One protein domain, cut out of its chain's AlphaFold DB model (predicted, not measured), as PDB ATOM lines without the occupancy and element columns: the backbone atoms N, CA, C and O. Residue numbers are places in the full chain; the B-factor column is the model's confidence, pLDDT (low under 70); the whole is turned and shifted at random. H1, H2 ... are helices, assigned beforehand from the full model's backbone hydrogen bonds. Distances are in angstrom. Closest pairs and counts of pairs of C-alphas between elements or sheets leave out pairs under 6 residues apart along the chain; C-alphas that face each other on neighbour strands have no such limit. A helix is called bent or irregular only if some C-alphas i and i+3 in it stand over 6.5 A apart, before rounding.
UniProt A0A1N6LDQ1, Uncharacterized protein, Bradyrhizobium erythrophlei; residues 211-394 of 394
ATOM      1  N   GLY A 211      16.331  54.100 146.320       80.25
ATOM      2  CA  GLY A 211      15.580  54.384 147.541       80.25
ATOM      3  C   GLY A 211      14.158  54.885 147.255       80.25
ATOM      4  O   GLY A 211      13.670  54.856 146.127       80.25
ATOM      5  N   ASN A 212      13.463  55.313 148.306       77.75
ATOM      6  CA  ASN A 212      12.202  56.044 148.183       77.75
ATOM      7  C   ASN A 212      12.407  57.443 148.784       77.75
ATOM      8  O   ASN A 212      13.255  58.189 148.303       77.75
ATOM      9  N   VAL A 213      11.723  57.782 149.876       79.44
ATOM     10  CA  VAL A 213      11.897  59.068 150.574       79.44
ATOM     11  C   VAL A 213      13.278  59.191 151.245       79.44
ATOM     12  O   VAL A 213      13.796  60.291 151.402       79.44
ATOM     13  N   GLU A 214      13.903  58.067 151.595       86.56
ATOM     14  CA  GLU A 214      15.138  58.006 152.395       86.56
ATOM     15  C   GLU A 214      16.389  57.717 151.547       86.56
ATOM     16  O   GLU A 214      17.284  56.997 151.982       86.56
ATOM     17  N   VAL A 215      16.450  58.223 150.310       91.19
ATOM     18  CA  VAL A 215      17.603  57.979 149.428       91.19
ATOM     19  C   VAL A 215      18.910  58.464 150.064       91.19
ATOM     20  O   VAL A 215      19.060  59.621 150.455       91.19
ATOM     21  N   THR A 216      19.889  57.567 150.127       92.38
ATOM     22  CA  THR A 216      21.233  57.831 150.638       92.38
ATOM     23  C   THR A 216      22.271  57.751 149.523       92.38
ATOM     24  O   THR A 216      22.034  57.231 148.429       92.38
ATOM     25  N   ILE A 217      23.491  58.203 149.821       92.69
ATOM     26  CA  ILE A 217      24.627  58.027 148.913       92.69
ATOM     27  C   ILE A 217      24.907  56.539 148.614       92.69
ATOM     28  O   ILE A 217      25.356  56.207 147.519       92.69
ATOM     29  N   PHE A 218      24.582  55.627 149.540       92.75
ATOM     30  CA  PHE A 218      24.752  54.185 149.350       92.75
ATOM     31  C   PHE A 218      23.756  53.612 148.337       92.75
ATOM     32  O   PHE A 218      24.110  52.715 147.573       92.75
ATOM     33  N   ASP A 219      22.529  54.132 148.276       94.12
ATOM     34  CA  ASP A 219      21.545  53.745 147.256       94.12
ATOM     35  C   ASP A 219      22.036  54.105 145.852       94.12
ATOM     36  O   ASP A 219      22.011  53.277 144.937       94.12
ATOM     37  N   LEU A 220      22.569  55.319 145.707       94.62
ATOM     38  CA  LEU A 220      23.142  55.804 144.455       94.62
ATOM     39  C   LEU A 220      24.418  55.039 144.076       94.62
ATOM     40  O   LEU A 220      24.587  54.661 142.916       94.62
ATOM     41  N   GLY A 221      25.290  54.756 145.046       95.12
ATOM     42  CA  GLY A 221      26.493  53.949 144.850       95.12
ATOM     43  C   GLY A 221      26.181  52.525 144.379       95.12
ATOM     44  O   GLY A 221      26.804  52.036 143.434       95.12
ATOM     45  N   ARG A 222      25.158  51.882 144.964       94.62
ATOM     46  CA  ARG A 222      24.655  50.570 144.521       94.62
ATOM     47  C   ARG A 222      24.109  50.624 143.096       94.62
ATOM     48  O   ARG A 222      24.478  49.780 142.285       94.62
ATOM     49  N   SER A 223      23.293  51.628 142.768       96.31
ATOM     50  CA  SER A 223      22.796  51.825 141.397       96.31
ATOM     51  C   SER A 223      23.952  51.972 140.397       96.31
ATOM     52  O   SER A 223      23.976  51.279 139.381       96.31
ATOM     53  N   ILE A 224      24.969  52.786 140.704       97.31
ATOM     54  CA  ILE A 224      26.153  52.955 139.843       97.31
ATOM     55  C   ILE A 224      26.920  51.641 139.671       97.31
ATOM     56  O   ILE A 224      27.338  51.325 138.558       97.31
ATOM     57  N   ALA A 225      27.077  50.846 140.730       97.44
ATOM     58  CA  ALA A 225      27.732  49.544 140.637       97.44
ATOM     59  C   ALA A 225      26.981  48.564 139.717       97.44
ATOM     60  O   ALA A 225      27.612  47.842 138.935       97.44
ATOM     61  N   LEU A 226      25.644  48.567 139.762       98.19
ATOM     62  CA  LEU A 226      24.814  47.784 138.843       98.19
ATOM     63  C   LEU A 226      24.952  48.293 137.403       98.19
ATOM     64  O   LEU A 226      25.129  47.489 136.492       98.19
ATOM     65  N   TRP A 227      24.974  49.613 137.190       98.56
ATOM     66  CA  TRP A 227      25.232  50.181 135.866       98.56
ATOM     67  C   TRP A 227      26.589  49.749 135.319       98.56
ATOM     68  O   TRP A 227      26.640  49.247 134.201       98.56
ATOM     69  N   VAL A 228      27.671  49.870 136.098       98.56
ATOM     70  CA  VAL A 228      29.016  49.407 135.703       98.56
ATOM     71  C   VAL A 228      28.986  47.938 135.283       98.56
ATOM     72  O   VAL A 228      29.523  47.604 134.228       98.56
ATOM     73  N   SER A 229      28.283  47.097 136.046       98.50
ATOM     74  CA  SER A 229      28.107  45.677 135.724       98.50
ATOM     75  C   SER A 229      27.349  45.472 134.407       98.50
ATOM     76  O   SER A 229      27.714  44.596 133.629       98.50
ATOM     77  N   ALA A 230      26.330  46.288 134.110       98.75
ATOM     78  CA  ALA A 230      25.625  46.231 132.829       98.75
ATOM     79  C   ALA A 230      26.587  46.497 131.657       98.75
ATOM     80  O   ALA A 230      26.663  45.692 130.733       98.75
ATOM     81  N   PHE A 231      27.406  47.553 131.717       98.75
ATOM     82  CA  PHE A 231      28.409  47.799 130.671       98.75
ATOM     83  C   PHE A 231      29.394  46.637 130.513       98.75
ATOM     84  O   PHE A 231      29.683  46.225 129.393       98.75
ATOM     85  N   GLU A 232      29.907  46.102 131.622       98.56
ATOM     86  CA  GLU A 232      30.883  45.011 131.591       98.56
ATOM     87  C   GLU A 232      30.305  43.755 130.917       98.56
ATOM     88  O   GLU A 232      31.001  43.136 130.111       98.56
ATOM     89  N   ILE A 233      29.024  43.431 131.145       98.62
ATOM     90  CA  ILE A 233      28.336  42.285 130.520       98.62
ATOM     91  C   ILE A 233      28.252  42.411 128.983       98.62
ATOM     92  O   ILE A 233      28.276  41.384 128.293       98.62
ATOM     93  N   LEU A 234      28.184  43.630 128.429       98.19
ATOM     94  CA  LEU A 234      28.219  43.853 126.971       98.19
ATOM     95  C   LEU A 234      29.577  43.505 126.349       98.19
ATOM     96  O   LEU A 234      29.673  43.301 125.139       98.19
ATOM     97  N   THR A 235      30.637  43.442 127.150       97.56
ATOM     98  CA  THR A 235      31.993  43.170 126.672       97.56
ATOM     99  C   THR A 235      32.370  41.705 126.873       97.56
ATOM    100  O   THR A 235      31.813  41.004 127.717       97.56
ATOM    101  N   LYS A 236      33.330  41.203 126.089       91.94
ATOM    102  CA  LYS A 236      33.775  39.807 126.207       91.94
ATOM    103  C   LYS A 236      34.596  39.586 127.479       91.94
ATOM    104  O   LYS A 236      34.478  38.525 128.090       91.94
ATOM    105  N   GLU A 237      35.428  40.560 127.834       94.00
ATOM    106  CA  GLU A 237      36.380  40.485 128.939       94.00
ATOM    107  C   GLU A 237      35.783  40.945 130.274       94.00
ATOM    108  O   GLU A 237      36.299  40.559 131.317       94.00
ATOM    109  N   GLY A 238      34.721  41.761 130.264       93.62
ATOM    110  CA  GLY A 238      34.110  42.284 131.489       93.62
ATOM    111  C   GLY A 238      35.037  43.221 132.265       93.62
ATOM    112  O   GLY A 238      35.074  43.178 133.489       93.62
ATOM    113  N   THR A 239      35.843  44.020 131.561       95.06
ATOM    114  CA  THR A 239      36.834  44.917 132.174       95.06
ATOM    115  C   THR A 239      36.565  46.373 131.821       95.06
ATOM    116  O   THR A 239      35.996  46.672 130.770       95.06
ATOM    117  N   CYS A 240      37.056  47.287 132.663       94.88
ATOM    118  CA  CYS A 240      36.959  48.728 132.420       94.88
ATOM    119  C   CYS A 240      37.529  49.122 131.043       94.88
ATOM    120  O   CYS A 240      36.871  49.824 130.278       94.88
ATOM    121  N   ASP A 241      38.697  48.583 130.674       94.94
ATOM    122  CA  ASP A 241      39.335  48.859 129.380       94.94
ATOM    123  C   ASP A 241      38.523  48.324 128.192       94.94
ATOM    124  O   ASP A 241      38.506  48.931 127.121       94.94
ATOM    125  N   ALA A 242      37.833  47.191 128.357       97.06
ATOM    126  CA  ALA A 242      36.952  46.669 127.318       97.06
ATOM    127  C   ALA A 242      35.731  47.579 127.110       97.06
ATOM    128  O   ALA A 242      35.316  47.800 125.972       97.06
ATOM    129  N   VAL A 243      35.192  48.161 128.187       97.94
ATOM    130  CA  VAL A 243      34.098  49.136 128.090       97.94
ATOM    131  C   VAL A 243      34.583  50.461 127.501       97.94
ATOM    132  O   VAL A 243      33.875  51.051 126.689       97.94
ATOM    133  N   TYR A 244      35.801  50.906 127.827       97.38
ATOM    134  CA  TYR A 244      36.411  52.063 127.166       97.38
ATOM    135  C   TYR A 244      36.444  51.874 125.650       97.38
ATOM    136  O   TYR A 244      35.927  52.725 124.932       97.38
ATOM    137  N   LYS A 245      36.931  50.724 125.166       96.75
ATOM    138  CA  LYS A 245      36.940  50.405 123.728       96.75
ATOM    139  C   LYS A 245      35.539  50.392 123.116       96.75
ATOM    140  O   LYS A 245      35.368  50.851 121.992       96.75
ATOM    141  N   LEU A 246      34.540  49.883 123.841       97.50
ATOM    142  CA  LEU A 246      33.146  49.892 123.389       97.50
ATOM    143  C   LEU A 246      32.625  51.327 123.198       97.50
ATOM    144  O   LEU A 246      32.029  51.625 122.169       97.50
ATOM    145  N   LEU A 247      32.878  52.220 124.158       97.50
ATOM    146  CA  LEU A 247      32.447  53.624 124.091       97.50
ATOM    147  C   LEU A 247      33.225  54.440 123.046       97.50
ATOM    148  O   LEU A 247      32.657  55.330 122.412       97.50
ATOM    149  N   GLU A 248      34.508  54.138 122.844       95.81
ATOM    150  CA  GLU A 248      35.320  54.715 121.763       95.81
ATOM    151  C   GLU A 248      34.837  54.263 120.377       95.81
ATOM    152  O   GLU A 248      34.969  55.008 119.409       95.81
ATOM    153  N   GLY A 249      34.241  53.071 120.281       94.31
ATOM    154  CA  GLY A 249      33.622  52.555 119.061       94.31
ATOM    155  C   GLY A 249      32.261  53.176 118.728       94.31
ATOM    156  O   GLY A 249      31.692  52.862 117.682       94.31
ATOM    157  N   THR A 250      31.702  54.026 119.592       93.44
ATOM    158  CA  THR A 250      30.444  54.729 119.320       93.44
ATOM    159  C   THR A 250      30.688  55.924 118.397       93.44
ATOM    160  O   THR A 250      31.577  56.739 118.634       93.44
ATOM    161  N   LYS A 251      29.859  56.083 117.355       90.69
ATOM    162  CA  LYS A 251      29.855  57.302 116.537       90.69
ATOM    163  C   LYS A 251      29.145  58.429 117.288       90.69
ATOM    164  O   LYS A 251      27.930  58.371 117.469       90.69
ATOM    165  N   TRP A 252      29.905  59.443 117.690       90.25
ATOM    166  CA  TRP A 252      29.418  60.641 118.376       90.25
ATOM    167  C   TRP A 252      29.148  61.763 117.368       90.25
ATOM    168  O   TRP A 252      30.006  62.074 116.543       90.25
ATOM    169  N   ASN A 253      27.966  62.372 117.436       87.25
ATOM    170  CA  ASN A 253      27.569  63.478 116.564       87.25
ATOM    171  C   ASN A 253      27.963  64.851 117.135       87.25
ATOM    172  O   ASN A 253      28.093  65.816 116.384       87.25
ATOM    173  N   LEU A 254      28.142  64.959 118.454       86.44
ATOM    174  CA  LEU A 254      28.579  66.170 119.141       86.44
ATOM    175  C   LEU A 254      30.069  66.094 119.469       86.44
ATOM    176  O   LEU A 254      30.525  65.193 120.177       86.44
ATOM    177  N   SER A 255      30.819  67.099 119.014       86.31
ATOM    178  CA  SER A 255      32.261  67.215 119.257       86.31
ATOM    179  C   SER A 255      32.617  67.174 120.741       86.31
ATOM    180  O   SER A 255      33.609  66.552 121.106       86.31
ATOM    181  N   ASP A 256      31.782  67.766 121.598       87.50
ATOM    182  CA  ASP A 256      31.986  67.803 123.052       87.50
ATOM    183  C   ASP A 256      32.086  66.394 123.659       87.50
ATOM    184  O   ASP A 256      32.759  66.198 124.668       87.50
ATOM    185  N   ASN A 257      31.467  65.395 123.022       91.19
ATOM    186  CA  ASN A 257      31.551  64.000 123.448       91.19
ATOM    187  C   ASN A 257      32.704  63.234 122.782       91.19
ATOM    188  O   ASN A 257      33.144  62.225 123.325       91.19
ATOM    189  N   ALA A 258      33.197  63.689 121.628       92.00
ATOM    190  CA  ALA A 258      34.179  62.971 120.813       92.00
ATOM    191  C   ALA A 258      35.632  63.407 121.060       92.00
ATOM    192  O   ALA A 258      36.560  62.630 120.839       92.00
ATOM    193  N   VAL A 259      35.850  64.653 121.490       91.88
ATOM    194  CA  VAL A 259      37.190  65.245 121.587       91.88
ATOM    195  C   VAL A 259      37.999  64.601 122.733       91.88
ATOM    196  O   VAL A 259      37.569  64.643 123.890       91.88
ATOM    197  N   PRO A 260      39.184  64.016 122.454       92.94
ATOM    198  CA  PRO A 260      39.960  63.280 123.448       92.94
ATOM    199  C   PRO A 260      40.836  64.207 124.306       92.94
ATOM    200  O   PRO A 260      42.032  64.356 124.065       92.94
ATOM    201  N   ILE A 261      40.243  64.845 125.317       94.06
ATOM    202  CA  ILE A 261      40.933  65.806 126.207       94.06
ATOM    203  C   ILE A 261      40.886  65.435 127.696       94.06
ATOM    204  O   ILE A 261      41.437  66.169 128.520       94.06
ATOM    205  N   TYR A 262      40.285  64.296 128.045       94.12
ATOM    206  CA  TYR A 262      40.063  63.890 129.432       94.12
ATOM    207  C   TYR A 262      41.028  62.795 129.891       94.12
ATOM    208  O   TYR A 262      41.485  61.965 129.104       94.12
ATOM    209  N   GLU A 263      41.310  62.777 131.191       93.81
ATOM    210  CA  GLU A 263      42.185  61.805 131.851       93.81
ATOM    211  C   GLU A 263      41.313  60.818 132.646       93.81
ATOM    212  O   GLU A 263      40.813  61.174 133.714       93.81
ATOM    213  N   PRO A 264      41.029  59.612 132.117       89.62
ATOM    214  CA  PRO A 264      40.092  58.674 132.738       89.62
ATOM    215  C   PRO A 264      40.644  58.046 134.031       89.62
ATOM    216  O   PRO A 264      41.814  58.187 134.383       89.62
ATOM    217  N   HIS A 265      39.810  57.285 134.743       87.19
ATOM    218  CA  HIS A 265      40.264  56.513 135.903       87.19
ATOM    219  C   HIS A 265      41.418  55.562 135.525       87.19
ATOM    220  O   HIS A 265      41.395  54.941 134.465       87.19
ATOM    221  N   LYS A 266      42.424  55.447 136.406       86.50
ATOM    222  CA  LYS A 266      43.702  54.734 136.176       86.50
ATOM    223  C   LYS A 266      44.592  55.323 135.071       86.50
ATOM    224  O   LYS A 266      45.531  54.652 134.640       86.50
ATOM    225  N   TYR A 267      44.347  56.566 134.653       86.06
ATOM    226  CA  TYR A 267      45.250  57.297 133.770       86.06
ATOM    227  C   TYR A 267      46.663  57.392 134.361       86.06
ATOM    228  O   TYR A 267      46.844  57.642 135.554       86.06
ATOM    229  N   LYS A 268      47.668  57.199 133.504       87.94
ATOM    230  CA  LYS A 268      49.087  57.399 133.821       87.94
ATOM    231  C   LYS A 268      49.666  58.494 132.918       87.94
ATOM    232  O   LYS A 268      49.364  58.482 131.722       87.94
ATOM    233  N   PRO A 269      50.531  59.393 133.434       88.06
ATOM    234  CA  PRO A 269      51.203  60.392 132.608       88.06
ATOM    235  C   PRO A 269      51.874  59.765 131.378       88.06
ATOM    236  O   PRO A 269      52.568  58.755 131.492       88.06
ATOM    237  N   GLY A 270      51.635  60.351 130.202       86.25
ATOM    238  CA  GLY A 270      52.123  59.848 128.912       86.25
ATOM    239  C   GLY A 270      51.146  58.939 128.155       86.25
ATOM    240  O   GLY A 270      51.402  58.616 126.998       86.25
ATOM    241  N   GLN A 271      50.016  58.549 128.754       89.12
ATOM    242  CA  GLN A 271      48.932  57.882 128.023       89.12
ATOM    243  C   GLN A 271      48.108  58.886 127.199       89.12
ATOM    244  O   GLN A 271      48.012  60.057 127.569       89.12
ATOM    245  N   PRO A 272      47.478  58.457 126.087       89.62
ATOM    246  CA  PRO A 272      46.586  59.329 125.338       89.62
ATOM    247  C   PRO A 272      45.361  59.694 126.180       89.62
ATOM    248  O   PRO A 272      44.764  58.845 126.852       89.62
ATOM    249  N   LYS A 273      44.973  60.967 126.100       94.38
ATOM    250  CA  LYS A 273      43.703  61.457 126.636       94.38
ATOM    251  C   LYS A 273      42.532  60.804 125.903       94.38
ATOM    252  O   LYS A 273      42.676  60.308 124.785       94.38
ATOM    253  N   ARG A 274      41.372  60.774 126.553       95.31
ATOM    254  CA  ARG A 274      40.182  60.049 126.092       95.31
ATOM    255  C   ARG A 274      38.968  60.969 125.955       95.31
ATOM    256  O   ARG A 274      38.968  62.056 126.541       95.31
ATOM    257  N   PRO A 275      37.949  60.568 125.178       96.62
ATOM    258  CA  PRO A 275      36.706  61.324 125.049       96.62
ATOM    259  C   PRO A 275      35.899  61.386 126.358       96.62
ATOM    260  O   PRO A 275      36.069  60.548 127.250       96.62
ATOM    261  N   LEU A 276      34.982  62.353 126.456       95.94
ATOM    262  CA  LEU A 276      34.155  62.592 127.648       95.94
ATOM    263  C   LEU A 276      33.404  61.332 128.152       95.94
ATOM    264  O   LEU A 276      33.469  61.051 129.351       95.94
ATOM    265  N   PRO A 277      32.746  60.524 127.295       97.25
ATOM    266  CA  PRO A 277      32.033  59.314 127.716       97.25
ATOM    267  C   PRO A 277      32.925  58.279 128.410       97.25
ATOM    268  O   PRO A 277      32.509  57.646 129.381       97.25
ATOM    269  N   VAL A 278      34.167  58.130 127.940       97.38
ATOM    270  CA  VAL A 278      35.161  57.208 128.509       97.38
ATOM    271  C   VAL A 278      35.577  57.672 129.900       97.38
ATOM    272  O   VAL A 278      35.630  56.878 130.840       97.38
ATOM    273  N   TRP A 279      35.823  58.972 130.055       96.75
ATOM    274  CA  TRP A 279      36.136  59.560 131.352       96.75
ATOM    275  C   TRP A 279      34.978  59.416 132.350       96.75
ATOM    276  O   TRP A 279      35.212  58.973 133.476       96.75
ATOM    277  N   LEU A 280      33.734  59.676 131.928       97.12
ATOM    278  CA  LEU A 280      32.552  59.491 132.779       97.12
ATOM    279  C   LEU A 280      32.387  58.041 133.234       97.12
ATOM    280  O   LEU A 280      32.174  57.791 134.420       97.12
ATOM    281  N   TYR A 281      32.531  57.071 132.326       97.94
ATOM    282  CA  TYR A 281      32.501  55.661 132.717       97.94
ATOM    283  C   TYR A 281      33.663  55.312 133.663       97.94
ATOM    284  O   TYR A 281      33.483  54.555 134.614       97.94
ATOM    285  N   GLY A 282      34.839  55.920 133.483       96.75
ATOM    286  CA  GLY A 282      35.942  55.813 134.439       96.75
ATOM    287  C   GLY A 282      35.566  56.289 135.843       96.75
ATOM    288  O   GLY A 282      35.850  55.589 136.815       96.75
ATOM    289  N   ALA A 283      34.875  57.426 135.954       95.88
ATOM    290  CA  ALA A 283      34.347  57.911 137.227       95.88
ATOM    291  C   ALA A 283      33.337  56.922 137.838       95.88
ATOM    292  O   ALA A 283      33.396  56.649 139.037       95.88
ATOM    293  N   MET A 284      32.470  56.308 137.020       97.38
ATOM    294  CA  MET A 284      31.546  55.257 137.472       97.38
ATOM    295  C   MET A 284      32.283  54.022 137.998       97.38
ATOM    296  O   MET A 284      31.941  53.516 139.065       97.38
ATOM    297  N   ASN A 285      33.300  53.539 137.279       96.38
ATOM    298  CA  ASN A 285      34.083  52.374 137.688       96.38
ATOM    299  C   ASN A 285      34.853  52.640 138.993       96.38
ATOM    300  O   ASN A 285      34.893  51.775 139.869       96.38
ATOM    301  N   HIS A 286      35.397  53.850 139.155       94.62
ATOM    302  CA  HIS A 286      36.033  54.280 140.400       94.62
ATOM    303  C   HIS A 286      35.032  54.277 141.558       94.62
ATOM    304  O   HIS A 286      35.264  53.600 142.557       94.62
ATOM    305  N   ALA A 287      33.883  54.940 141.386       95.25
ATOM    306  CA  ALA A 287      32.829  54.974 142.393       95.25
ATOM    307  C   ALA A 287      32.369  53.557 142.773       95.25
ATOM    308  O   ALA A 287      32.312  53.225 143.952       95.25
ATOM    309  N   ARG A 288      32.126  52.673 141.796       95.06
ATOM    310  CA  ARG A 288      31.774  51.267 142.055       95.06
ATOM    311  C   ARG A 288      32.784  50.581 142.971       95.06
ATOM    312  O   ARG A 288      32.375  49.828 143.851       95.06
ATOM    313  N   ASN A 289      34.082  50.800 142.762       92.62
ATOM    314  CA  ASN A 289      35.101  50.182 143.607       92.62
ATOM    315  C   ASN A 289      35.033  50.712 145.044       92.62
ATOM    316  O   ASN A 289      35.152  49.921 145.974       92.62
ATOM    317  N   ASP A 290      34.757  52.001 145.229       93.06
ATOM    318  CA  ASP A 290      34.636  52.583 146.565       93.06
ATOM    319  C   ASP A 290      33.413  52.062 147.330       93.06
ATOM    320  O   ASP A 290      33.528  51.672 148.490       93.06
ATOM    321  N   PHE A 291      32.254  51.981 146.668       93.50
ATOM    322  CA  PHE A 291      31.000  51.576 147.314       93.50
ATOM    323  C   PHE A 291      30.875  50.070 147.575       93.50
ATOM    324  O   PHE A 291      30.137  49.681 148.478       93.50
ATOM    325  N   ILE A 292      31.542  49.213 146.793       92.62
ATOM    326  CA  ILE A 292      31.375  47.751 146.898       92.62
ATOM    327  C   ILE A 292      32.459  47.089 147.758       92.62
ATOM    328  O   ILE A 292      32.189  46.057 148.368       92.62
ATOM    329  N   HIS A 293      33.659  47.672 147.851       88.44
ATOM    330  CA  HIS A 293      34.793  47.039 148.547       88.44
ATOM    331  C   HIS A 293      35.024  47.538 149.975       88.44
ATOM    332  O   HIS A 293      36.018  47.172 150.593       88.44
ATOM    333  N   GLY A 294      34.117  48.358 150.515       81.19
ATOM    334  CA  GLY A 294      34.230  48.876 151.883       81.19
ATOM    335  C   GLY A 294      35.328  49.929 152.057       81.19
ATOM    336  O   GLY A 294      35.814  50.126 153.171       81.19
ATOM    337  N   ASN A 295      35.727  50.605 150.976       88.81
ATOM    338  CA  ASN A 295      36.631  51.746 151.068       88.81
ATOM    339  C   ASN A 295      35.944  52.904 151.817       88.81
ATOM    340  O   ASN A 295      34.715  53.016 151.787       88.81
ATOM    341  N   PRO A 296      36.706  53.821 152.436       88.31
ATOM    342  CA  PRO A 296      36.156  55.091 152.895       88.31
ATOM    343  C   PRO A 296      35.492  55.847 151.736       88.31
ATOM    344  O   PRO A 296      36.111  56.064 150.694       88.31
ATOM    345  N   ILE A 297      34.236  56.257 151.920       91.88
ATOM    346  CA  ILE A 297      33.464  56.958 150.889       91.88
ATOM    347  C   ILE A 297      33.517  58.460 151.148       91.88
ATOM    348  O   ILE A 297      33.020  58.956 152.158       91.88
ATOM    349  N   ASP A 298      34.089  59.183 150.192       89.44
ATOM    350  CA  ASP A 298      34.013  60.639 150.124       89.44
ATOM    351  C   ASP A 298      32.562  61.079 149.816       89.44
ATOM    352  O   ASP A 298      31.993  60.605 148.826       89.44
ATOM    353  N   PRO A 299      31.950  61.994 150.595       86.19
ATOM    354  CA  PRO A 299      30.628  62.547 150.292       86.19
ATOM    355  C   PRO A 299      30.495  63.137 148.878       86.19
ATOM    356  O   PRO A 299      29.406  63.118 148.306       86.19
ATOM    357  N   MET A 300      31.594  63.617 148.288       91.56
ATOM    358  CA  MET A 300      31.627  64.166 146.928       91.56
ATOM    359  C   MET A 300      31.934  63.118 145.851       91.56
ATOM    360  O   MET A 300      31.981  63.455 144.672       91.56
ATOM    361  N   ARG A 301      32.081  61.828 146.203       93.38
ATOM    362  CA  ARG A 301      32.436  60.746 145.261       93.38
ATOM    363  C   ARG A 301      31.501  60.641 144.062       93.38
ATOM    364  O   ARG A 301      31.917  60.239 142.979       93.38
ATOM    365  N   LEU A 302      30.228  60.954 144.277       94.12
ATOM    366  CA  LEU A 302      29.197  60.878 143.249       94.12
ATOM    367  C   LEU A 302      28.935  62.219 142.568       94.12
ATOM    368  O   LEU A 302      27.988  62.306 141.795       94.12
ATOM    369  N   ILE A 303      29.734  63.249 142.837       94.69
ATOM    370  CA  ILE A 303      29.633  64.554 142.191       94.69
ATOM    371  C   ILE A 303      30.709  64.652 141.114       94.69
ATOM    372  O   ILE A 303      31.886  64.402 141.359       94.69
ATOM    373  N   VAL A 304      30.289  64.998 139.902       90.62
ATOM    374  CA  VAL A 304      31.178  65.110 138.749       90.62
ATOM    375  C   VAL A 304      31.569  66.569 138.543       90.62
ATOM    376  O   VAL A 304      30.719  67.409 138.242       90.62
ATOM    377  N   GLU A 305      32.859  66.865 138.680       83.62
ATOM    378  CA  GLU A 305      33.455  68.145 138.279       83.62
ATOM    379  C   GLU A 305      33.680  68.171 136.757       83.62
ATOM    380  O   GLU A 305      34.066  67.146 136.203       83.62
ATOM    381  N   PRO A 306      33.478  69.297 136.047       84.56
ATOM    382  CA  PRO A 306      33.281  70.649 136.579       84.56
ATOM    383  C   PRO A 306      31.813  71.038 136.818       84.56
ATOM    384  O   PRO A 306      31.539  72.052 137.453       84.56
ATOM    385  N   GLY A 307      30.844  70.267 136.312       86.06
ATOM    386  CA  GLY A 307      29.432  70.652 136.374       86.06
ATOM    387  C   GLY A 307      28.801  70.563 137.764       86.06
ATOM    388  O   GLY A 307      27.677  71.030 137.945       86.06
ATOM    389  N   LYS A 308      29.486  69.962 138.743       91.31
ATOM    390  CA  LYS A 308      28.972  69.692 140.097       91.31
ATOM    391  C   LYS A 308      27.645  68.937 140.080       91.31
ATOM    392  O   LYS A 308      26.756  69.177 140.897       91.31
ATOM    393  N   ARG A 309      27.489  68.035 139.109       92.81
ATOM    394  CA  ARG A 309      26.255  67.269 138.901       92.81
ATOM    395  C   ARG A 309      26.412  65.839 139.414       92.81
ATOM    396  O   ARG A 309      27.498  65.271 139.289       92.81
ATOM    397  N   PRO A 310      25.345  65.229 139.954       94.44
ATOM    398  CA  PRO A 310      25.401  63.841 140.386       94.44
ATOM    399  C   PRO A 310      25.683  62.871 139.227       94.44
ATOM    400  O   PRO A 310      24.990  62.877 138.210       94.44
ATOM    401  N   LEU A 311      26.660  61.985 139.412       95.94
ATOM    402  CA  LEU A 311      27.141  61.014 138.427       95.94
ATOM    403  C   LEU A 311      26.042  60.059 137.948       95.94
ATOM    404  O   LEU A 311      25.979  59.726 136.765       95.94
ATOM    405  N   HIS A 312      25.146  59.647 138.852       95.06
ATOM    406  CA  HIS A 312      24.085  58.684 138.544       95.06
ATOM    407  C   HIS A 312      23.148  59.160 137.418       95.06
ATOM    408  O   HIS A 312      22.622  58.324 136.685       95.06
ATOM    409  N   LEU A 313      23.004  60.475 137.215       95.44
ATOM    410  CA  LEU A 313      22.140  61.059 136.182       95.44
ATOM    411  C   LEU A 313      22.597  60.735 134.749       95.44
ATOM    412  O   LEU A 313      21.799  60.799 133.818       95.44
ATOM    413  N   TYR A 314      23.872  60.383 134.562       97.50
ATOM    414  CA  TYR A 314      24.485  60.151 133.247       97.50
ATOM    415  C   TYR A 314      24.555  58.677 132.847       97.50
ATOM    416  O   TYR A 314      24.844  58.352 131.696       97.50
ATOM    417  N   THR A 315      24.296  57.780 133.793       98.00
ATOM    418  CA  THR A 315      24.538  56.338 133.658       98.00
ATOM    419  C   THR A 315      23.723  55.706 132.527       98.00
ATOM    420  O   THR A 315      24.286  55.067 131.637       98.00
ATOM    421  N   SER A 316      22.411  55.950 132.507       98.25
ATOM    422  CA  SER A 316      21.491  55.417 131.495       98.25
ATOM    423  C   SER A 316      21.758  55.985 130.096       98.25
ATOM    424  O   SER A 316      21.688  55.252 129.109       98.25
ATOM    425  N   LEU A 317      22.133  57.267 130.006       98.38
ATOM    426  CA  LEU A 317      22.506  57.931 128.753       98.38
ATOM    427  C   LEU A 317      23.743  57.275 128.140       98.38
ATOM    428  O   LEU A 317      23.730  56.906 126.967       98.38
ATOM    429  N   LEU A 318      24.796  57.088 128.941       98.25
ATOM    430  CA  LEU A 318      26.013  56.409 128.497       98.25
ATOM    431  C   LEU A 318      25.726  54.967 128.078       98.25
ATOM    432  O   LEU A 318      26.271  54.502 127.080       98.25
ATOM    433  N   TYR A 319      24.844  54.272 128.799       98.81
ATOM    434  CA  TYR A 319      24.511  52.885 128.494       98.81
ATOM    435  C   TYR A 319      23.794  52.761 127.151       98.81
ATOM    436  O   TYR A 319      24.154  51.903 126.345       98.81
ATOM    437  N   ARG A 320      22.867  53.677 126.836       98.06
ATOM    438  CA  ARG A 320      22.279  53.760 125.491       98.06
ATOM    439  C   ARG A 320      23.358  53.914 124.424       98.06
ATOM    440  O   ARG A 320      23.313  53.223 123.412       98.06
ATOM    441  N   MET A 321      24.332  54.797 124.635       97.56
ATOM    442  CA  MET A 321      25.404  55.020 123.659       97.56
ATOM    443  C   MET A 321      26.339  53.810 123.514       97.56
ATOM    444  O   MET A 321      26.823  53.544 122.414       97.56
ATOM    445  N   ALA A 322      26.547  53.034 124.579       98.31
ATOM    446  CA  ALA A 322      27.232  51.745 124.494       98.31
ATOM    447  C   ALA A 322      26.420  50.721 123.685       98.31
ATOM    448  O   ALA A 322      26.993  50.007 122.863       98.31
ATOM    449  N   LEU A 323      25.090  50.688 123.845       98.38
ATOM    450  CA  LEU A 323      24.211  49.857 123.014       98.38
ATOM    451  C   LEU A 323      24.274  50.249 121.534       98.38
ATOM    452  O   LEU A 323      24.225  49.366 120.687       98.38
ATOM    453  N   THR A 324      24.447  51.535 121.208       95.94
ATOM    454  CA  THR A 324      24.656  51.989 119.822       95.94
ATOM    455  C   THR A 324      25.854  51.288 119.176       95.94
ATOM    456  O   THR A 324      25.711  50.743 118.085       95.94
ATOM    457  N   SER A 325      27.006  51.239 119.856       96.19
ATOM    458  CA  SER A 325      28.185  50.522 119.345       96.19
ATOM    459  C   SER A 325      27.993  49.003 119.386       96.19
ATOM    460  O   SER A 325      28.254  48.313 118.401       96.19
ATOM    461  N   PHE A 326      27.457  48.464 120.488       97.75
ATOM    462  CA  PHE A 326      27.236  47.024 120.639       97.75
ATOM    463  C   PHE A 326      26.273  46.458 119.588       97.75
ATOM    464  O   PHE A 326      26.438  45.322 119.153       97.75
ATOM    465  N   LEU A 327      25.255  47.204 119.174       96.81
ATOM    466  CA  LEU A 327      24.292  46.758 118.166       96.81
ATOM    467  C   LEU A 327      24.705  47.140 116.740       96.81
ATOM    468  O   LEU A 327      24.036  46.700 115.807       96.81
ATOM    469  N   ASP A 328      25.789  47.910 116.575       94.69
ATOM    470  CA  ASP A 328      26.173  48.549 115.308       94.69
ATOM    471  C   ASP A 328      25.001  49.352 114.711       94.69
ATOM    472  O   ASP A 328      24.640  49.197 113.541       94.69
ATOM    473  N   LEU A 329      24.346  50.175 115.545       92.38
ATOM    474  CA  LEU A 329      23.201  50.973 115.105       92.38
ATOM    475  C   LEU A 329      23.657  52.004 114.078       92.38
ATOM    476  O   LEU A 329      24.422  52.923 114.379       92.38
ATOM    477  N   LYS A 330      23.119  51.872 112.870       84.62
ATOM    478  CA  LYS A 330      23.338  52.800 111.766       84.62
ATOM    479  C   LYS A 330      22.050  53.556 111.474       84.62
ATOM    480  O   LYS A 330      20.973  52.969 111.609       84.62
ATOM    481  N   PRO A 331      22.145  54.824 111.041       78.56
ATOM    482  CA  PRO A 331      21.000  55.490 110.452       78.56
ATOM    483  C   PRO A 331      20.459  54.611 109.316       78.56
ATOM    484  O   PRO A 331      21.258  54.156 108.488       78.56
ATOM    485  N   PRO A 332      19.146  54.324 109.268       74.12
ATOM    486  CA  PRO A 332      18.577  53.595 108.142       74.12
ATOM    487  C   PRO A 332      18.832  54.372 106.840       74.12
ATOM    488  O   PRO A 332      18.979  55.592 106.882       74.12
ATOM    489  N   PRO A 333      18.879  53.721 105.668       78.88
ATOM    490  CA  PRO A 333      18.933  54.466 104.418       78.88
ATOM    491  C   PRO A 333      17.747  55.436 104.350       78.88
ATOM    492  O   PRO A 333      16.625  55.098 104.735       78.88
ATOM    493  N   MET A 334      18.001  56.658 103.885       81.50
ATOM    494  CA  MET A 334      16.946  57.639 103.674       81.50
ATOM    495  C   MET A 334      16.068  57.156 102.518       81.50
ATOM    496  O   MET A 334      16.464  57.229 101.358       81.50
ATOM    497  N   VAL A 335      14.891  56.626 102.845       82.38
ATOM    498  CA  VAL A 335      13.885  56.232 101.856       82.38
ATOM    499  C   VAL A 335      12.874  57.356 101.747       82.38
ATOM    500  O   VAL A 335      12.189  57.658 102.726       82.38
ATOM    501  N   LYS A 336      12.813  57.968 100.566       86.81
ATOM    502  CA  LYS A 336      11.853  59.013 100.226       86.81
ATOM    503  C   LYS A 336      10.465  58.394 100.021       86.81
ATOM    504  O   LYS A 336      10.372  57.361  99.360       86.81
ATOM    505  N   ARG A 337       9.407  58.994 100.572       88.62
ATOM    506  CA  ARG A 337       8.017  58.617 100.231       88.62
ATOM    507  C   ARG A 337       7.587  59.281  98.923       88.62
ATOM    508  O   ARG A 337       8.094  60.350  98.590       88.62
ATOM    509  N   ASP A 338       6.650  58.664  98.206       89.12
ATOM    510  CA  ASP A 338       6.199  59.138  96.885       89.12
ATOM    511  C   ASP A 338       5.662  60.584  96.914       89.12
ATOM    512  O   ASP A 338       5.780  61.307  95.927       89.12
ATOM    513  N   ASP A 339       5.120  61.018  98.055       90.69
ATOM    514  CA  ASP A 339       4.510  62.328  98.290       90.69
ATOM    515  C   ASP A 339       5.431  63.361  98.968       90.69
ATOM    516  O   ASP A 339       5.028  64.510  99.149       90.69
ATOM    517  N   GLU A 340       6.659  62.996  99.343       90.25
ATOM    518  CA  GLU A 340       7.542  63.857 100.145       90.25
ATOM    519  C   GLU A 340       8.659  64.485  99.294       90.25
ATOM    520  O   GLU A 340       9.070  63.932  98.276       90.25
ATOM    521  N   THR A 341       9.180  65.658  99.667       90.56
ATOM    522  CA  THR A 341      10.363  66.231  98.994       90.56
ATOM    523  C   THR A 341      11.661  65.591  99.505       90.56
ATOM    524  O   THR A 341      11.685  64.950 100.550       90.56
ATOM    525  N   GLU A 342      12.793  65.761  98.810       86.38
ATOM    526  CA  GLU A 342      14.089  65.296  99.353       86.38
ATOM    527  C   GLU A 342      14.441  65.970 100.687       86.38
ATOM    528  O   GLU A 342      15.037  65.346 101.566       86.38
ATOM    529  N   TYR A 343      14.036  67.231 100.856       83.81
ATOM    530  CA  TYR A 343      14.204  67.959 102.107       83.81
ATOM    531  C   TYR A 343      13.361  67.344 103.229       83.81
ATOM    532  O   TYR A 343      13.883  67.127 104.322       83.81
ATOM    533  N   ASP A 344      12.098  67.004 102.962       85.19
ATOM    534  CA  ASP A 344      11.220  66.373 103.953       85.19
ATOM    535  C   ASP A 344      11.723  64.973 104.331       85.19
ATOM    536  O   ASP A 344      11.754  64.630 105.515       85.19
ATOM    537  N   ALA A 345      12.224  64.210 103.354       82.62
ATOM    538  CA  ALA A 345      12.867  62.912 103.568       82.62
ATOM    539  C   ALA A 345      14.071  63.018 104.499       82.62
ATOM    540  O   ALA A 345      14.202  62.265 105.469       82.62
ATOM    541  N   HIS A 346      14.939  63.990 104.219       80.88
ATOM    542  CA  HIS A 346      16.123  64.261 105.016       80.88
ATOM    543  C   HIS A 346      15.756  64.722 106.425       80.88
ATOM    544  O   HIS A 346      16.307  64.224 107.409       80.88
ATOM    545  N   TRP A 347      14.797  65.639 106.538       78.88
ATOM    546  CA  TRP A 347      14.351  66.171 107.817       78.88
ATOM    547  C   TRP A 347      13.715  65.084 108.683       78.88
ATOM    548  O   TRP A 347      14.091  64.945 109.847       78.88
ATOM    549  N   ARG A 348      12.836  64.252 108.110       82.31
ATOM    550  CA  ARG A 348      12.246  63.086 108.777       82.31
ATOM    551  C   ARG A 348      13.321  62.100 109.219       82.31
ATOM    552  O   ARG A 348      13.329  61.706 110.378       82.31
ATOM    553  N   HIS A 349      14.266  61.761 108.346       75.62
ATOM    554  CA  HIS A 349      15.367  60.855 108.672       75.62
ATOM    555  C   HIS A 349      16.222  61.371 109.848       75.62
ATOM    556  O   HIS A 349      16.486  60.642 110.812       75.62
ATOM    557  N   MET A 350      16.588  62.655 109.818       72.69
ATOM    558  CA  MET A 350      17.313  63.318 110.905       72.69
ATOM    559  C   MET A 350      16.497  63.369 112.203       72.69
ATOM    560  O   MET A 350      17.056  63.191 113.288       72.69
ATOM    561  N   HIS A 351      15.182  63.570 112.111       70.69
ATOM    562  CA  HIS A 351      14.289  63.601 113.268       70.69
ATOM    563  C   HIS A 351      13.976  62.219 113.851       70.69
ATOM    564  O   HIS A 351      13.789  62.109 115.058       70.69
ATOM    565  N   GLU A 352      13.914  61.163 113.048       71.75
ATOM    566  CA  GLU A 352      13.536  59.829 113.527       71.75
ATOM    567  C   GLU A 352      14.722  59.089 114.152       71.75
ATOM    568  O   GLU A 352      14.575  58.494 115.219       71.75
ATOM    569  N   PHE A 353      15.908  59.172 113.540       72.75
ATOM    570  CA  PHE A 353      17.114  58.511 114.049       72.75
ATOM    571  C   PHE A 353      18.015  59.468 114.840       72.75
ATOM    572  O   PHE A 353      18.417  59.190 115.974       72.75
ATOM    573  N   GLY A 354      18.329  60.624 114.253       80.31
ATOM    574  CA  GLY A 354      19.303  61.564 114.809       80.31
ATOM    575  C   GLY A 354      18.821  62.274 116.073       80.31
ATOM    576  O   GLY A 354      19.643  62.637 116.919       80.31
ATOM    577  N   TRP A 355      17.508  62.446 116.245       87.25
ATOM    578  CA  TRP A 355      16.939  63.201 117.362       87.25
ATOM    579  C   TRP A 355      17.239  62.575 118.723       87.25
ATOM    580  O   TRP A 355      17.740  63.270 119.609       87.25
ATOM    581  N   PHE A 356      16.962  61.280 118.907       91.06
ATOM    582  CA  PHE A 356      17.173  60.599 120.189       91.06
ATOM    583  C   PHE A 356      18.643  60.627 120.586       91.06
ATOM    584  O   PHE A 356      18.982  61.077 121.681       91.06
ATOM    585  N   GLN A 357      19.520  60.255 119.651       91.38
ATOM    586  CA  GLN A 357      20.958  60.300 119.866       91.38
ATOM    587  C   GLN A 357      21.441  61.716 120.193       91.38
ATOM    588  O   GLN A 357      22.119  61.903 121.195       91.38
ATOM    589  N   SER A 358      21.037  62.731 119.424       90.00
ATOM    590  CA  SER A 358      21.440  64.122 119.674       90.00
ATOM    591  C   SER A 358      20.961  64.631 121.035       90.00
ATOM    592  O   SER A 358      21.667  65.392 121.694       90.00
ATOM    593  N   ASN A 359      19.771  64.215 121.484       92.81
ATOM    594  CA  ASN A 359      19.279  64.550 122.819       92.81
ATOM    595  C   ASN A 359      20.126  63.897 123.909       92.81
ATOM    596  O   ASN A 359      20.502  64.580 124.858       92.81
ATOM    597  N   ILE A 360      20.438  62.610 123.765       95.44
ATOM    598  CA  ILE A 360      21.257  61.858 124.722       95.44
ATOM    599  C   ILE A 360      22.670  62.434 124.784       95.44
ATOM    600  O   ILE A 360      23.160  62.739 125.866       95.44
ATOM    601  N   GLU A 361      23.288  62.672 123.634       95.00
ATOM    602  CA  GLU A 361      24.604  63.289 123.530       95.00
ATOM    603  C   GLU A 361      24.638  64.681 124.170       95.00
ATOM    604  O   GLU A 361      25.523  64.957 124.976       95.00
ATOM    605  N   ALA A 362      23.652  65.537 123.886       93.75
ATOM    606  CA  ALA A 362      23.560  66.854 124.513       93.75
ATOM    607  C   ALA A 362      23.296  66.757 126.024       93.75
ATOM    608  O   ALA A 362      23.760  67.607 126.781       93.75
ATOM    609  N   GLY A 363      22.557  65.732 126.462       95.31
ATOM    610  CA  GLY A 363      22.349  65.398 127.868       95.31
ATOM    611  C   GLY A 363      23.661  65.049 128.569       95.31
ATOM    612  O   GLY A 363      23.941  65.611 129.625       95.31
ATOM    613  N   ILE A 364      24.498  64.206 127.954       96.50
ATOM    614  CA  ILE A 364      25.834  63.846 128.460       96.50
ATOM    615  C   ILE A 364      26.709  65.092 128.600       96.50
ATOM    616  O   ILE A 364      27.259  65.332 129.674       96.50
ATOM    617  N   SER A 365      26.773  65.940 127.569       94.62
ATOM    618  CA  SER A 365      27.621  67.140 127.577       94.62
ATOM    619  C   SER A 365      27.241  68.152 128.668       94.62
ATOM    620  O   SER A 365      28.065  68.981 129.049       94.62
ATOM    621  N   THR A 366      26.031  68.072 129.242       94.19
ATOM    622  CA  THR A 366      25.645  68.932 130.377       94.19
ATOM    623  C   THR A 366      26.512  68.735 131.617       94.19
ATOM    624  O   THR A 366      26.527  69.613 132.473       94.19
ATOM    625  N   VAL A 367      27.249  67.622 131.724       94.31
ATOM    626  CA  VAL A 367      28.172  67.376 132.843       94.31
ATOM    627  C   VAL A 367      29.301  68.402 132.931       94.31
ATOM    628  O   VAL A 367      29.894  68.585 133.990       94.31
ATOM    629  N   MET A 368      29.573  69.104 131.830       91.88
ATOM    630  CA  MET A 368      30.598  70.140 131.751       91.88
ATOM    631  C   MET A 368      30.139  71.495 132.299       91.88
ATOM    632  O   MET A 368      30.939  72.424 132.354       91.88
ATOM    633  N   PHE A 369      28.868  71.622 132.687       90.31
ATOM    634  CA  PHE A 369      28.271  72.886 133.099       90.31
ATOM    635  C   PHE A 369      27.471  72.709 134.383       90.31
ATOM    636  O   PHE A 369      26.687  71.763 134.535       90.31
ATOM    637  N   THR A 370      27.580  73.676 135.286       89.94
ATOM    638  CA  THR A 370      26.627  73.788 136.391       89.94
ATOM    639  C   THR A 370      25.207  73.970 135.854       89.94
ATOM    640  O   THR A 370      24.973  74.318 134.688       89.94
ATOM    641  N   GLN A 371      24.208  73.697 136.691       86.25
ATOM    642  CA  GLN A 371      22.813  73.899 136.301       86.25
ATOM    643  C   GLN A 371      22.534  75.366 135.939       86.25
ATOM    644  O   GLN A 371      21.851  75.645 134.954       86.25
ATOM    645  N   GLU A 372      23.113  76.303 136.688       86.50
ATOM    646  CA  GLU A 372      22.951  77.735 136.450       86.50
ATOM    647  C   GLU A 372      23.623  78.194 135.148       86.50
ATOM    648  O   GLU A 372      22.998  78.900 134.355       86.50
ATOM    649  N   GLU A 373      24.858  77.757 134.881       88.56
ATOM    650  CA  GLU A 373      25.552  78.054 133.620       88.56
ATOM    651  C   GLU A 373      24.762  77.531 132.423       88.56
ATOM    652  O   GLU A 373      24.544  78.258 131.453       88.56
ATOM    653  N   TYR A 374      24.257  76.298 132.516       85.75
ATOM    654  CA  TYR A 374      23.468  75.707 131.444       85.75
ATOM    655  C   TYR A 374      22.149  76.462 131.211       85.75
ATOM    656  O   TYR A 374      21.786  76.746 130.065       85.75
ATOM    657  N   ARG A 375      21.448  76.868 132.283       83.62
ATOM    658  CA  ARG A 375      20.249  77.723 132.190       83.62
ATOM    659  C   ARG A 375      20.562  79.055 131.513       83.62
ATOM    660  O   ARG A 375      19.842  79.437 130.593       83.62
ATOM    661  N   LYS A 376      21.649  79.728 131.907       83.81
ATOM    662  CA  LYS A 376      22.101  80.993 131.303       83.81
ATOM    663  C   LYS A 376      22.442  80.827 129.822       83.81
ATOM    664  O   LYS A 376      22.036  81.656 129.012       83.81
ATOM    665  N   MET A 377      23.110  79.737 129.439       79.88
ATOM    666  CA  MET A 377      23.390  79.420 128.032       79.88
ATOM    667  C   MET A 377      22.105  79.221 127.218       79.88
ATOM    668  O   MET A 377      22.027  79.682 126.079       79.88
ATOM    669  N   ARG A 378      21.089  78.571 127.800       73.25
ATOM    670  CA  ARG A 378      19.785  78.350 127.161       73.25
ATOM    671  C   ARG A 378      18.968  79.642 127.040       73.25
ATOM    672  O   ARG A 378      18.407  79.897 125.980       73.25
ATOM    673  N   GLN A 379      18.903  80.439 128.107       63.66
ATOM    674  CA  GLN A 379      18.109  81.673 128.180       63.66
ATOM    675  C   GLN A 379      18.747  82.834 127.408       63.66
ATOM    676  O   GLN A 379      18.040  83.606 126.773       63.66
ATOM    677  N   GLY A 380      20.077  82.943 127.416       51.66
ATOM    678  CA  GLY A 380      20.789  84.032 126.751       51.66
ATOM    679  C   GLY A 380      20.939  83.861 125.239       51.66
ATOM    680  O   GLY A 380      21.327  84.813 124.566       51.66
ATOM    681  N   LYS A 381      20.703  82.658 124.688       45.69
ATOM    682  CA  LYS A 381      21.088  82.308 123.313       45.69
ATOM    683  C   LYS A 381      20.225  81.189 122.715       45.69
ATOM    684  O   LYS A 381      20.740  80.112 122.411       45.69
ATOM    685  N   VAL A 382      18.959  81.475 122.399       44.69
ATOM    686  CA  VAL A 382      18.233  80.672 121.387       44.69
ATOM    687  C   VAL A 382      19.007  80.678 120.056       44.69
ATOM    688  O   VAL A 382      19.051  79.656 119.373       44.69
ATOM    689  N   ASP A 383      19.760  81.749 119.772       38.00
ATOM    690  CA  ASP A 383      20.547  81.875 118.541       38.00
ATOM    691  C   ASP A 383      21.981  81.356 118.619       38.00
ATOM    692  O   ASP A 383      22.541  80.995 117.592       38.00
ATOM    693  N   SER A 384      22.602  81.236 119.796       35.56
ATOM    694  CA  SER A 384      24.007  80.781 119.895       35.56
ATOM    695  C   SER A 384      24.273  79.507 120.684       35.56
ATOM    696  O   SER A 384      25.351  78.944 120.514       35.56
ATOM    697  N   ALA A 385      23.279  78.953 121.383       36.44
ATOM    698  CA  ALA A 385      23.224  77.507 121.577       36.44
ATOM    699  C   ALA A 385      22.964  76.820 120.226       36.44
ATOM    700  O   ALA A 385      23.656  75.860 119.921       36.44
ATOM    701  N   ARG A 386      22.100  77.387 119.360       38.50
ATOM    702  CA  ARG A 386      21.969  76.980 117.947       38.50
ATOM    703  C   ARG A 386      23.198  77.314 117.096       38.50
ATOM    704  O   ARG A 386      23.568  76.493 116.277       38.50
ATOM    705  N   ALA A 387      23.870  78.457 117.268       32.81
ATOM    706  CA  ALA A 387      25.080  78.770 116.485       32.81
ATOM    707  C   ALA A 387      26.358  78.044 116.948       32.81
ATOM    708  O   ALA A 387      27.292  77.957 116.159       32.81
ATOM    709  N   ARG A 388      26.413  77.498 118.174       38.97
ATOM    710  CA  ARG A 388      27.480  76.567 118.596       38.97
ATOM    711  C   ARG A 388      27.101  75.095 118.391       38.97
ATOM    712  O   ARG A 388      27.991  74.282 118.191       38.97
ATOM    713  N   SER A 389      25.805  74.758 118.375       34.12
ATOM    714  CA  SER A 389      25.308  73.426 117.991       34.12
ATOM    715  C   SER A 389      25.059  73.258 116.485       34.12
ATOM    716  O   SER A 389      24.814  72.141 116.034       34.12
ATOM    717  N   ARG A 390      25.187  74.330 115.688       37.69
ATOM    718  CA  ARG A 390      25.495  74.283 114.250       37.69
ATOM    719  C   ARG A 390      26.915  73.725 114.120       37.69
ATOM    720  O   ARG A 390      27.899  74.438 114.238       37.69
ATOM    721  N   HIS A 391      27.016  72.401 114.106       45.31
ATOM    722  CA  HIS A 391      27.244  71.652 112.873       45.31
ATOM    723  C   HIS A 391      28.625  71.956 112.283       45.31
ATOM    724  O   HIS A 391      28.758  72.665 111.292       45.31
ATOM    725  N   LYS A 392      29.654  71.325 112.849       30.84
ATOM    726  CA  LYS A 392      30.534  70.543 111.983       30.84
ATOM    727  C   LYS A 392      30.063  69.097 112.119       30.84
ATOM    728  O   LYS A 392      30.417  68.477 113.120       30.84
ATOM    729  N   PRO A 393      29.194  68.583 111.227       32.03
ATOM    730  CA  PRO A 393      29.130  67.137 111.074       32.03
ATOM    731  C   PRO A 393      30.569  66.652 110.865       32.03
ATOM    732  O   PRO A 393      31.325  67.289 110.124       32.03
ATOM    733  N   VAL A 394      30.962  65.618 111.606       36.56
ATOM    734  CA  VAL A 394      32.201  64.887 111.320       36.56
ATOM    735  C   VAL A 394      32.050  64.187 109.981       36.56
ATOM    736  O   VAL A 394      30.978  63.562 109.781       36.56
TER     737      VAL A 394
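What this domain is: This is residues 211 to 394 of the 394 residues of an uncharacterized protein of Bradyrhizobium erythrophlei (UniProt A0A1N6LDQ1). The core is two crossed pairs of helices, H1 beside H5 and H2 beside H4, the second pair packed across the first. The last part of H6 packs on H5, while its first part and the link of residues 328 to 341 make a long arm away from the core; beyond the other end of H6, H7 and H8 make an angled piece that touches no helix. The 184 printed residues include eight named helices, H1 to H8 in order, and no named strand: all helix. The whole is compact, with a radius of gyration of the C-alphas of 18.4 A, and spans 62 by 43 by 43 A.

Where its parts are: Find C-alpha 217 at (24.627, 58.027, 148.913); from there H1 runs 26.4 A to residue 234. Next come H2, residues 240 to 248, 12.3 A, and the short H3, residues 255 to 258. H4 covers residues 276 to 292, 24.5 A. H5, residues 311 to 327, is 24.9 A long and irregular: C-alphas 313 and 316 are 7.4 A apart. H6, the longest, starts at C-alpha 342, (14.089, 65.296, 99.353), and runs 36.7 A to residue 368, with a kink of 49 degrees near residue 355. H7 is residues 371 to 380, 14.1 A; H8 is residues 382 to 389, ending at (25.308, 73.426, 117.991).

How they stand to each other: Begin at the hub, H4 and H5, which touch at Pro 277 and Leu 318, their closest C-alphas at 6.7 A, at a steep tilt of 61 degrees. H1 touches H5, closest at Ile 224 and His 312, 6.2 A, at a shallow tilt of 8 degrees, the same way. H1 touches H4 at a steep tilt of 60 degrees, with Ala 225 and Arg 288 closest, 4.6 A. H2 touches H4 at a shallow tilt of 25 degrees, opposite ways, with Tyr 244 and Val 278 closest, 5.5 A. H5 and H6 form a helical hairpin, closest at Leu 317 and Ile 360, 5.8 A. H3 touches H6, closest at Asp 256 and Ser 365, 6.3 A. H7 and H8 are close but not clearly touching, 6.6 A between the C-alphas of Arg 378 and Ala 385. Every O i to N i+4 pair is within hydrogen-bond range in H1, H2, H4 and H7; H5 has 10 of 13, H6 18 of 23 and H8 3 of 4, and H3 is too short for such a pair.

The domain as a whole: The C-alphas farthest apart are those of Pro 296 and Asp 338, 63.6 A. The printed part has no cut; the links H3 to H4, H4 to H5 and H5 to H6 are long. Look at residues 379 to 394: their pLDDT is under 70, and residues 379 to 384 stand free.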